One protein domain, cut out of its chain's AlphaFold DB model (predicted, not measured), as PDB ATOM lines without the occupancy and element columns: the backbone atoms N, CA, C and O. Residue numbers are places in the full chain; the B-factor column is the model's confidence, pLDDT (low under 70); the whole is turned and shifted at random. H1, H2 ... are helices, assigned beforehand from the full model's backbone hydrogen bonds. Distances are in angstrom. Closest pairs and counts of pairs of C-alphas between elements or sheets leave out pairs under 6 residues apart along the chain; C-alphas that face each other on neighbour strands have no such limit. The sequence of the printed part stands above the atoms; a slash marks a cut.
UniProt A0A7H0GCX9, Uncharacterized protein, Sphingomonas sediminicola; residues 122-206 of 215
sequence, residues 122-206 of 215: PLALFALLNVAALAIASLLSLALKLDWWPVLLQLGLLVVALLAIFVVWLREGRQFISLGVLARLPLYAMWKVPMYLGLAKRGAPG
ATOM      1  N   PRO A 122     159.444 167.802 230.746       89.31
ATOM      2  CA  PRO A 122     159.536 169.256 230.754       89.31
ATOM      3  C   PRO A 122     159.867 169.788 232.155       89.31
ATOM      4  O   PRO A 122     159.327 169.298 233.143       89.31
ATOM      5  N   LEU A 123     160.715 170.818 232.238       87.88
ATOM      6  CA  LEU A 123     161.305 171.294 233.499       87.88
ATOM      7  C   LEU A 123     160.285 171.524 234.626       87.88
ATOM      8  O   LEU A 123     160.536 171.161 235.770       87.88
ATOM      9  N   ALA A 124     159.131 172.114 234.299       88.31
ATOM     10  CA  ALA A 124     158.071 172.352 235.276       88.31
ATOM     11  C   ALA A 124     157.522 171.036 235.848       88.31
ATOM     12  O   ALA A 124     157.367 170.914 237.057       88.31
ATOM     13  N   LEU A 125     157.283 170.036 234.993       89.56
ATOM     14  CA  LEU A 125     156.853 168.709 235.427       89.56
ATOM     15  C   LEU A 125     157.953 167.997 236.223       89.56
ATOM     16  O   LEU A 125     157.658 167.415 237.257       89.56
ATOM     17  N   PHE A 126     159.216 168.098 235.796       91.19
ATOM     18  CA  PHE A 126     160.355 167.559 236.545       91.19
ATOM     19  C   PHE A 126     160.407 168.113 237.978       91.19
ATOM     20  O   PHE A 126     160.503 167.346 238.934       91.19
ATOM     21  N   ALA A 127     160.297 169.435 238.138       91.00
ATOM     22  CA  ALA A 127     160.301 170.078 239.449       91.00
ATOM     23  C   ALA A 127     159.100 169.640 240.306       91.00
ATOM     24  O   ALA A 127     159.281 169.266 241.462       91.00
ATOM     25  N   LEU A 128     157.892 169.620 239.729       91.44
ATOM     26  CA  LEU A 128     156.677 169.178 240.423       91.44
ATOM     27  C   LEU A 128     156.783 167.728 240.911       91.44
ATOM     28  O   LEU A 128     156.439 167.451 242.058       91.44
ATOM     29  N   LEU A 129     157.285 166.813 240.075       92.25
ATOM     30  CA  LEU A 129     157.460 165.406 240.442       92.25
ATOM     31  C   LEU A 129     158.476 165.231 241.574       92.25
ATOM     32  O   LEU A 129     158.225 164.452 242.486       92.25
ATOM     33  N   ASN A 130     159.585 165.975 241.560       94.38
ATOM     34  CA  ASN A 130     160.586 165.897 242.628       94.38
ATOM     35  C   ASN A 130     160.070 166.455 243.961       94.38
ATOM     36  O   ASN A 130     160.356 165.877 245.007       94.38
ATOM     37  N   VAL A 131     159.296 167.546 243.933       94.00
ATOM     38  CA  VAL A 131     158.651 168.100 245.137       94.00
ATOM     39  C   VAL A 131     157.594 167.133 245.673       94.00
ATOM     40  O   VAL A 131     157.556 166.882 246.875       94.00
ATOM     41  N   ALA A 132     156.776 166.544 244.798       93.69
ATOM     42  CA  ALA A 132     155.792 165.539 245.191       93.69
ATOM     43  C   ALA A 132     156.464 164.292 245.789       93.69
ATOM     44  O   ALA A 132     156.043 163.826 246.843       93.69
ATOM     45  N   ALA A 133     157.537 163.794 245.168       95.12
ATOM     46  CA  ALA A 133     158.308 162.665 245.681       95.12
ATOM     47  C   ALA A 133     158.911 162.966 247.060       95.12
ATOM     48  O   ALA A 133     158.805 162.138 247.961       95.12
ATOM     49  N   LEU A 134     159.474 164.164 247.254       96.94
ATOM     50  CA  LEU A 134     160.001 164.601 248.548       96.94
ATOM     51  C   LEU A 134     158.904 164.663 249.620       96.94
ATOM     52  O   LEU A 134     159.111 164.185 250.736       96.94
ATOM     53  N   ALA A 135     157.736 165.217 249.287       96.69
ATOM     54  CA  ALA A 135     156.600 165.300 250.201       96.69
ATOM     55  C   ALA A 135     156.075 163.908 250.584       96.69
ATOM     56  O   ALA A 135     155.899 163.625 251.766       96.69
ATOM     57  N   ILE A 136     155.890 163.017 249.602       96.12
ATOM     58  CA  ILE A 136     155.445 161.636 249.831       96.12
ATOM     59  C   ILE A 136     156.463 160.881 250.688       96.12
ATOM     60  O   ILE A 136     156.075 160.264 251.675       96.12
ATOM     61  N   ALA A 137     157.757 160.965 250.363       96.00
ATOM     62  CA  ALA A 137     158.811 160.321 251.144       96.00
ATOM     63  C   ALA A 137     158.824 160.827 252.595       96.00
ATOM     64  O   ALA A 137     158.872 160.023 253.519       96.00
ATOM     65  N   SER A 138     158.692 162.140 252.802       97.12
ATOM     66  CA  SER A 138     158.638 162.741 254.142       97.12
ATOM     67  C   SER A 138     157.420 162.266 254.942       97.12
ATOM     68  O   SER A 138     157.544 161.944 256.122       97.12
ATOM     69  N   LEU A 139     156.247 162.187 254.303       97.50
ATOM     70  CA  LEU A 139     155.020 161.689 254.931       97.50
ATOM     71  C   LEU A 139     155.129 160.205 255.294       97.50
ATOM     72  O   LEU A 139     154.724 159.824 256.388       97.50
ATOM     73  N   LEU A 140     155.694 159.378 254.410       96.69
ATOM     74  CA  LEU A 140     155.917 157.955 254.674       96.69
ATOM     75  C   LEU A 140     156.926 157.748 255.807       96.69
ATOM     76  O   LEU A 140     156.647 156.962 256.709       96.69
ATOM     77  N   SER A 141     158.050 158.476 255.812       96.88
ATOM     78  CA  SER A 141     159.023 158.416 256.908       96.88
ATOM     79  C   SER A 141     158.398 158.813 258.244       96.88
ATOM     80  O   SER A 141     158.611 158.126 259.240       96.88
ATOM     81  N   LEU A 142     157.561 159.855 258.268       97.19
ATOM     82  CA  LEU A 142     156.860 160.281 259.479       97.19
ATOM     83  C   LEU A 142     155.806 159.259 259.943       97.19
ATOM     84  O   LEU A 142     155.773 158.905 261.120       97.19
ATOM     85  N   ALA A 143     154.950 158.783 259.036       97.44
ATOM     86  CA  ALA A 143     153.825 157.905 259.364       97.44
ATOM     87  C   ALA A 143     154.268 156.488 259.754       97.44
ATOM     88  O   ALA A 143     153.695 155.884 260.659       97.44
ATOM     89  N   LEU A 144     155.288 155.964 259.075       97.75
ATOM     90  CA  LEU A 144     155.785 154.601 259.258       97.75
ATOM     91  C   LEU A 144     157.046 154.541 260.136       97.75
ATOM     92  O   LEU A 144     157.581 153.455 260.342       97.75
ATOM     93  N   LYS A 145     157.516 155.686 260.659       96.25
ATOM     94  CA  LYS A 145     158.760 155.821 261.443       96.25
ATOM     95  C   LYS A 145     159.983 155.226 260.725       96.25
ATOM     96  O   LYS A 145     160.818 154.579 261.352       96.25
ATOM     97  N   LEU A 146     160.061 155.420 259.410       96.56
ATOM     98  CA  LEU A 146     161.196 154.970 258.599       96.56
ATOM     99  C   LEU A 146     162.367 155.947 258.716       96.56
ATOM    100  O   LEU A 146     162.199 157.103 259.111       96.56
ATOM    101  N   ASP A 147     163.545 155.493 258.296       96.38
ATOM    102  CA  ASP A 147     164.735 156.334 258.247       96.38
ATOM    103  C   ASP A 147     164.551 157.555 257.334       96.38
ATOM    104  O   ASP A 147     163.866 157.524 256.306       96.38
ATOM    105  N   TRP A 148     165.227 158.647 257.694       96.50
ATOM    106  CA  TRP A 148     165.183 159.914 256.958       96.50
ATOM    107  C   TRP A 148     166.211 160.009 255.829       96.50
ATOM    108  O   TRP A 148     166.172 160.959 255.046       96.50
ATOM    109  N   TRP A 149     167.122 159.039 255.699       96.12
ATOM    110  CA  TRP A 149     168.159 159.085 254.665       96.12
ATOM    111  C   TRP A 149     167.601 159.197 253.229       96.12
ATOM    112  O   TRP A 149     168.178 159.974 252.464       96.12
ATOM    113  N   PRO A 150     166.469 158.560 252.835       94.94
ATOM    114  CA  PRO A 150     165.918 158.731 251.489       94.94
ATOM    115  C   PRO A 150     165.386 160.151 251.261       94.94
ATOM    116  O   PRO A 150     165.537 160.704 250.173       94.94
ATOM    117  N   VAL A 151     164.803 160.765 252.298       97.25
ATOM    118  CA  VAL A 151     164.305 162.149 252.262       97.25
ATOM    119  C   VAL A 151     165.467 163.121 252.099       97.25
ATOM    120  O   VAL A 151     165.416 164.004 251.243       97.25
ATOM    121  N   LEU A 152     166.536 162.939 252.879       97.56
ATOM    122  CA  LEU A 152     167.738 163.769 252.803       97.56
ATOM    123  C   LEU A 152     168.443 163.628 251.449       97.56
ATOM    124  O   LEU A 152     168.858 164.633 250.871       97.56
ATOM    125  N   LEU A 153     168.524 162.409 250.907       96.75
ATOM    126  CA  LEU A 153     169.070 162.166 249.574       96.75
ATOM    127  C   LEU A 153     168.240 162.875 248.497       96.75
ATOM    128  O   LEU A 153     168.795 163.606 247.677       96.75
ATOM    129  N   GLN A 154     166.915 162.709 248.519       96.75
ATOM    130  CA  GLN A 154     166.014 163.352 247.561       96.75
ATOM    131  C   GLN A 154     166.076 164.883 247.656       96.75
ATOM    132  O   GLN A 154     166.088 165.568 246.631       96.75
ATOM    133  N   LEU A 155     166.162 165.433 248.871       97.06
ATOM    134  CA  LEU A 155     166.361 166.863 249.097       97.06
ATOM    135  C   LEU A 155     167.690 167.337 248.495       97.06
ATOM    136  O   LEU A 155     167.713 168.343 247.788       97.06
ATOM    137  N   GLY A 156     168.778 166.596 248.721       97.31
ATOM    138  CA  GLY A 156     170.088 166.889 248.140       97.31
ATOM    139  C   GLY A 156     170.055 166.913 246.611       97.31
ATOM    140  O   GLY A 156     170.521 167.874 245.998       97.31
ATOM    141  N   LEU A 157     169.430 165.910 245.984       95.69
ATOM    142  CA  LEU A 157     169.265 165.849 244.528       95.69
ATOM    143  C   LEU A 157     168.436 167.022 243.988       95.69
ATOM    144  O   LEU A 157     168.797 167.615 242.968       95.69
ATOM    145  N   LEU A 158     167.360 167.400 244.684       94.50
ATOM    146  CA  LEU A 158     166.545 168.555 244.315       94.50
ATOM    147  C   LEU A 158     167.350 169.860 244.397       94.50
ATOM    148  O   LEU A 158     167.287 170.672 243.474       94.50
ATOM    149  N   VAL A 159     168.143 170.052 245.455       95.62
ATOM    150  CA  VAL A 159     169.018 171.225 245.604       95.62
ATOM    151  C   VAL A 159     170.042 171.287 244.471       95.62
ATOM    152  O   VAL A 159     170.181 172.332 243.838       95.62
ATOM    153  N   VAL A 160     170.707 170.174 244.150       95.81
ATOM    154  CA  VAL A 160     171.662 170.108 243.030       95.81
ATOM    155  C   VAL A 160     170.986 170.463 241.705       95.81
ATOM    156  O   VAL A 160     171.528 171.256 240.932       95.81
ATOM    157  N   ALA A 161     169.784 169.943 241.448       92.31
ATOM    158  CA  ALA A 161     169.035 170.264 240.239       92.31
ATOM    159  C   ALA A 161     168.683 171.761 240.154       92.31
ATOM    160  O   ALA A 161     168.874 172.381 239.105       92.31
ATOM    161  N   LEU A 162     168.216 172.362 241.252       91.12
ATOM    162  CA  LEU A 162     167.904 173.793 241.319       91.12
ATOM    163  C   LEU A 162     169.149 174.662 241.107       91.12
ATOM    164  O   LEU A 162     169.091 175.633 240.350       91.12
ATOM    165  N   LEU A 163     170.283 174.288 241.703       93.50
ATOM    166  CA  LEU A 163     171.562 174.967 241.494       93.50
ATOM    167  C   LEU A 163     172.016 174.875 240.036       93.50
ATOM    168  O   LEU A 163     172.422 175.883 239.463       93.50
ATOM    169  N   ALA A 164     171.892 173.710 239.399       91.56
ATOM    170  CA  ALA A 164     172.229 173.547 237.988       91.56
ATOM    171  C   ALA A 164     171.363 174.448 237.090       91.56
ATOM    172  O   ALA A 164     171.885 175.137 236.211       91.56
ATOM    173  N   ILE A 165     170.051 174.509 237.342       89.50
ATOM    174  CA  ILE A 165     169.130 175.406 236.627       89.50
ATOM    175  C   ILE A 165     169.529 176.870 236.844       89.50
ATOM    176  O   ILE A 165     169.548 177.650 235.889       89.50
ATOM    177  N   PHE A 166     169.879 177.242 238.075       90.19
ATOM    178  CA  PHE A 166     170.309 178.594 238.407       90.19
ATOM    179  C   PHE A 166     171.614 178.972 237.696       90.19
ATOM    180  O   PHE A 166     171.685 180.032 237.081       90.19
ATOM    181  N   VAL A 167     172.614 178.087 237.678       92.25
ATOM    182  CA  VAL A 167     173.874 178.285 236.939       92.25
ATOM    183  C   VAL A 167     173.621 178.442 235.439       92.25
ATOM    184  O   VAL A 167     174.203 179.321 234.801       92.25
ATOM    185  N   VAL A 168     172.724 177.637 234.867       90.06
ATOM    186  CA  VAL A 168     172.322 177.772 233.462       90.06
ATOM    187  C   VAL A 168     171.667 179.129 233.203       90.06
ATOM    188  O   VAL A 168     171.982 179.785 232.208       90.06
ATOM    189  N   TRP A 169     170.788 179.581 234.098       90.00
ATOM    190  CA  TRP A 169     170.178 180.903 233.994       90.00
ATOM    191  C   TRP A 169     171.221 182.025 234.082       90.00
ATOM    192  O   TRP A 169     171.190 182.934 233.252       90.00
ATOM    193  N   LEU A 170     172.179 181.935 235.012       90.19
ATOM    194  CA  LEU A 170     173.264 182.909 235.159       90.19
ATOM    195  C   LEU A 170     174.102 183.051 233.884       90.19
ATOM    196  O   LEU A 170     174.449 184.172 233.522       90.19
ATOM    197  N   ARG A 171     174.421 181.932 233.222       89.12
ATOM    198  CA  ARG A 171     175.293 181.919 232.037       89.12
ATOM    199  C   ARG A 171     174.587 182.324 230.749       89.12
ATOM    200  O   ARG A 171     175.157 183.058 229.958       89.12
ATOM    201  N   GLU A 172     173.377 181.823 230.526       84.38
ATOM    202  CA  GLU A 172     172.744 181.841 229.196       84.38
ATOM    203  C   GLU A 172     171.337 182.476 229.228       84.38
ATOM    204  O   GLU A 172     170.803 182.874 228.193       84.38
ATOM    205  N   GLY A 173     170.717 182.570 230.413       82.06
ATOM    206  CA  GLY A 173     169.301 182.917 230.588       82.06
ATOM    207  C   GLY A 173     168.997 184.366 230.943       82.06
ATOM    208  O   GLY A 173     167.871 184.802 230.708       82.06
ATOM    209  N   ARG A 174     169.971 185.125 231.455       85.44
ATOM    210  CA  ARG A 174     169.781 186.527 231.876       85.44
ATOM    211  C   ARG A 174     169.286 187.450 230.759       85.44
ATOM    212  O   ARG A 174     168.548 188.385 231.038       85.44
ATOM    213  N   GLN A 175     169.650 187.157 229.513       83.25
ATOM    214  CA  GLN A 175     169.195 187.894 228.329       83.25
ATOM    215  C   GLN A 175     167.724 187.620 227.961       83.25
ATOM    216  O   GLN A 175     167.105 188.424 227.276       83.25
ATOM    217  N   PHE A 176     167.154 186.496 228.416       80.38
ATOM    218  CA  PHE A 176     165.793 186.069 228.062       80.38
ATOM    219  C   PHE A 176     164.798 186.190 229.220       80.38
ATOM    220  O   PHE A 176     163.603 186.360 228.995       80.38
ATOM    221  N   ILE A 177     165.260 186.018 230.461       82.69
ATOM    222  CA  ILE A 177     164.414 185.922 231.653       82.69
ATOM    223  C   ILE A 177     165.041 186.765 232.762       82.69
ATOM    224  O   ILE A 177     166.134 186.455 233.238       82.69
ATOM    225  N   SER A 178     164.333 187.802 233.215       86.44
ATOM    226  CA  SER A 178     164.762 188.617 234.355       86.44
ATOM    227  C   SER A 178     164.622 187.861 235.682       86.44
ATOM    228  O   SER A 178     163.850 186.906 235.801       86.44
ATOM    229  N   LEU A 179     165.333 188.316 236.720       85.31
ATOM    230  CA  LEU A 179     165.266 187.702 238.053       85.31
ATOM    231  C   LEU A 179     163.836 187.723 238.631       85.31
ATOM    232  O   LEU A 179     163.403 186.759 239.256       85.31
ATOM    233  N   GLY A 180     163.069 188.785 238.359       84.81
ATOM    234  CA  GLY A 180     161.669 188.887 238.784       84.81
ATOM    235  C   GLY A 180     160.758 187.844 238.127       84.81
ATOM    236  O   GLY A 180     159.855 187.320 238.774       84.81
ATOM    237  N   VAL A 181     161.014 187.486 236.864       81.69
ATOM    238  CA  VAL A 181     160.290 186.395 236.187       81.69
ATOM    239  C   VAL A 181     160.721 185.038 236.744       81.69
ATOM    240  O   VAL A 181     159.871 184.173 236.952       81.69
ATOM    241  N   LEU A 182     162.011 184.865 237.059       82.50
ATOM    242  CA  LEU A 182     162.534 183.653 237.694       82.50
ATOM    243  C   LEU A 182     161.822 183.360 239.028       82.50
ATOM    244  O   LEU A 182     161.397 182.233 239.265       82.50
ATOM    245  N   ALA A 183     161.608 184.388 239.856       85.00
ATOM    246  CA  ALA A 183     160.903 184.270 241.134       85.00
ATOM    247  C   ALA A 183     159.425 183.851 240.991       85.00
ATOM    248  O   ALA A 183     158.851 183.280 241.915       85.00
ATOM    249  N   ARG A 184     158.803 184.089 239.827       85.19
ATOM    250  CA  ARG A 184     157.417 183.685 239.522       85.19
ATOM    251  C   ARG A 184     157.317 182.284 238.910       85.19
ATOM    252  O   ARG A 184     156.209 181.779 238.732       85.19
ATOM    253  N   LEU A 185     158.440 181.627 238.603       83.62
ATOM    254  CA  LEU A 185     158.445 180.274 238.038       83.62
ATOM    255  C   LEU A 185     157.735 179.221 238.906       83.62
ATOM    256  O   LEU A 185     157.057 178.377 238.317       83.62
ATOM    257  N   PRO A 186     157.814 179.244 240.253       84.38
ATOM    258  CA  PRO A 186     157.047 178.316 241.082       84.38
ATOM    259  C   PRO A 186     155.533 178.456 240.869       84.38
ATOM    260  O   PRO A 186     154.850 177.456 240.654       84.38
ATOM    261  N   LEU A 187     155.018 179.691 240.818       86.06
ATOM    262  CA  LEU A 187     153.601 179.962 240.534       86.06
ATOM    263  C   LEU A 187     153.212 179.475 239.131       86.06
ATOM    264  O   LEU A 187     152.171 178.844 238.950       86.06
ATOM    265  N   TYR A 188     154.082 179.700 238.142       83.06
ATOM    266  CA  TYR A 188     153.885 179.193 236.784       83.06
ATOM    267  C   TYR A 188     153.833 177.658 236.727       83.06
ATOM    268  O   TYR A 188     153.010 177.089 236.007       83.06
ATOM    269  N   ALA A 189     154.687 176.969 237.491       85.06
ATOM    270  CA  ALA A 189     154.668 175.513 237.580       85.06
ATOM    271  C   ALA A 189     153.366 175.008 238.218       85.06
ATOM    272  O   ALA A 189     152.744 174.093 237.679       85.06
ATOM    273  N   MET A 190     152.899 175.643 239.298       85.25
ATOM    274  CA  MET A 190     151.618 175.306 239.934       85.25
ATOM    275  C   MET A 190     150.436 175.475 238.974       85.25
ATOM    276  O   MET A 190     149.572 174.603 238.896       85.25
ATOM    277  N   TRP A 191     150.430 176.539 238.169       84.88
ATOM    278  CA  TRP A 191     149.396 176.758 237.155       84.88
ATOM    279  C   TRP A 191     149.343 175.650 236.083       84.88
ATOM    280  O   TRP A 191     148.296 175.405 235.483       84.88
ATOM    281  N   LYS A 192     150.442 174.916 235.867       83.31
ATOM    282  CA  LYS A 192     150.481 173.761 234.954       83.31
ATOM    283  C   LYS A 192     149.956 172.456 235.556       83.31
ATOM    284  O   LYS A 192     149.730 171.508 234.804       83.31
ATOM    285  N   VAL A 193     149.735 172.377 236.867       83.50
ATOM    286  CA  VAL A 193     149.279 171.141 237.531       83.50
ATOM    287  C   VAL A 193     147.973 170.598 236.926       83.50
ATOM    288  O   VAL A 193     147.959 169.424 236.550       83.50
ATOM    289  N   PRO A 194     146.905 171.400 236.713       82.81
ATOM    290  CA  PRO A 194     145.660 170.896 236.124       82.81
ATOM    291  C   PRO A 194     145.845 170.329 234.713       82.81
ATOM    292  O   PRO A 194     145.197 169.352 234.341       82.81
ATOM    293  N   MET A 195     146.757 170.913 233.931       80.75
ATOM    294  CA  MET A 195     147.084 170.451 232.582       80.75
ATOM    295  C   MET A 195     147.737 169.064 232.614       80.75
ATOM    296  O   MET A 195     147.310 168.178 231.876       80.75
ATOM    297  N   TYR A 196     148.736 168.854 233.477       82.88
ATOM    298  CA  TYR A 196     149.397 167.552 233.605       82.88
ATOM    299  C   TYR A 196     148.467 166.485 234.197       82.88
ATOM    300  O   TYR A 196     148.472 165.352 233.724       82.88
ATOM    301  N   LEU A 197     147.608 166.846 235.156       80.94
ATOM    302  CA  LEU A 197     146.566 165.947 235.667       80.94
ATOM    303  C   LEU A 197     145.553 165.571 234.578       80.94
ATOM    304  O   LEU A 197     145.139 164.416 234.492       80.94
ATOM    305  N   GLY A 198     145.169 166.524 233.726       78.12
ATOM    306  CA  GLY A 198     144.321 166.269 232.563       78.12
ATOM    307  C   GLY A 198     144.968 165.294 231.579       78.12
ATOM    308  O   GLY A 198     144.305 164.363 231.133       78.12
ATOM    309  N   LEU A 199     146.266 165.460 231.306       77.88
ATOM    310  CA  LEU A 199     147.045 164.556 230.457       77.88
ATOM    311  C   LEU A 199     147.127 163.139 231.044       77.88
ATOM    312  O   LEU A 199     146.926 162.168 230.322       77.88
ATOM    313  N   ALA A 200     147.374 163.019 232.351       77.12
ATOM    314  CA  ALA A 200     147.430 161.731 233.039       77.12
ATOM    315  C   ALA A 200     146.076 160.999 233.027       77.12
ATOM    316  O   ALA A 200     146.041 159.779 232.916       77.12
ATOM    317  N   LYS A 201     144.961 161.740 233.114       75.00
ATOM    318  CA  LYS A 201     143.602 161.171 233.114       75.00
ATOM    319  C   LYS A 201     143.060 160.853 231.719       75.00
ATOM    320  O   LYS A 201     142.316 159.892 231.575       75.00
ATOM    321  N   ARG A 202     143.349 161.689 230.717       71.19
ATOM    322  CA  ARG A 202     142.705 161.640 229.386       71.19
ATOM    323  C   ARG A 202     143.644 161.201 228.259       71.19
ATOM    324  O   ARG A 202     143.184 161.016 227.138       71.19
ATOM    325  N   GLY A 203     144.938 161.049 228.535       64.56
ATOM    326  CA  GLY A 203     145.960 160.860 227.508       64.56
ATOM    327  C   GLY A 203     146.263 162.150 226.739       64.56
ATOM    328  O   GLY A 203     145.641 163.196 226.945       64.56
ATOM    329  N   ALA A 204     147.265 162.102 225.857       59.06
ATOM    330  CA  ALA A 204     147.590 163.243 225.005       59.06
ATOM    331  C   ALA A 204     146.474 163.497 223.976       59.06
ATOM    332  O   ALA A 204     146.034 162.549 223.319       59.06
ATOM    333  N   PRO A 205     146.018 164.755 223.806       53.44
ATOM    334  CA  PRO A 205     144.976 165.070 222.839       53.44
ATOM    335  C   PRO A 205     145.487 164.805 221.419       53.44
ATOM    336  O   PRO A 205     146.315 165.565 220.928       53.44
ATOM    337  N   GLY A 206     144.980 163.735 220.789       53.22
ATOM    338  CA  GLY A 206     145.180 163.387 219.375       53.22
ATOM    339  C   GLY A 206     146.006 162.124 219.071       53.22
ATOM    340  O   GLY A 206     146.677 162.088 218.048       53.22
TER     341      GLY A 206
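Overview. This is residues 122 to 206 of the 215 residues of an uncharacterized protein of Sphingomonas sediminicola (UniProt A0A7H0GCX9). A long helical hairpin, H2 and H1, makes the longest axis; the short H3, H4 and H5 lead from the end of H2 past the start of H1, and residues 197 to 203 stick out. The 85 printed residues hold five named helices, H1 to H5, and no named strand: all helix, loose, radius of gyration of the C-alphas 15.8 A, spans 47 by 36 by 19 A.

Arrangement. H2, residues 149 to 173, touches H1, residues 123 to 144, with residues 150 to 158 alone, closest C-alphas Ala 137 and Val 151 at 5.9 A, a shallow tilt of 18 degrees, opposite ways. H3, residues 179 to 183, is near H2. H4, residues 185 to 191, touches residues 124 to 128 of H1, closest C-alphas Ala 124 and Ala 189 at 5.2 A, about perpendicular at 79 degrees. H5, residues 193 to 202, is close to H1 but not clearly touching, closest C-alphas Leu 125 and Tyr 196 at 7.8 A. In these five helices every O i to N i+4 pair is within hydrogen-bond range.

Along the chain. H2 is 33.9 A long, H1 31.2 A. C-alpha 123 is at (161.305, 171.294, 233.499), C-alpha 202 at (142.705, 161.640, 229.386).

Size, cuts and confidence. The printed part has no cut. The four links are tight. Residues 203 to 206 have pLDDT under 70.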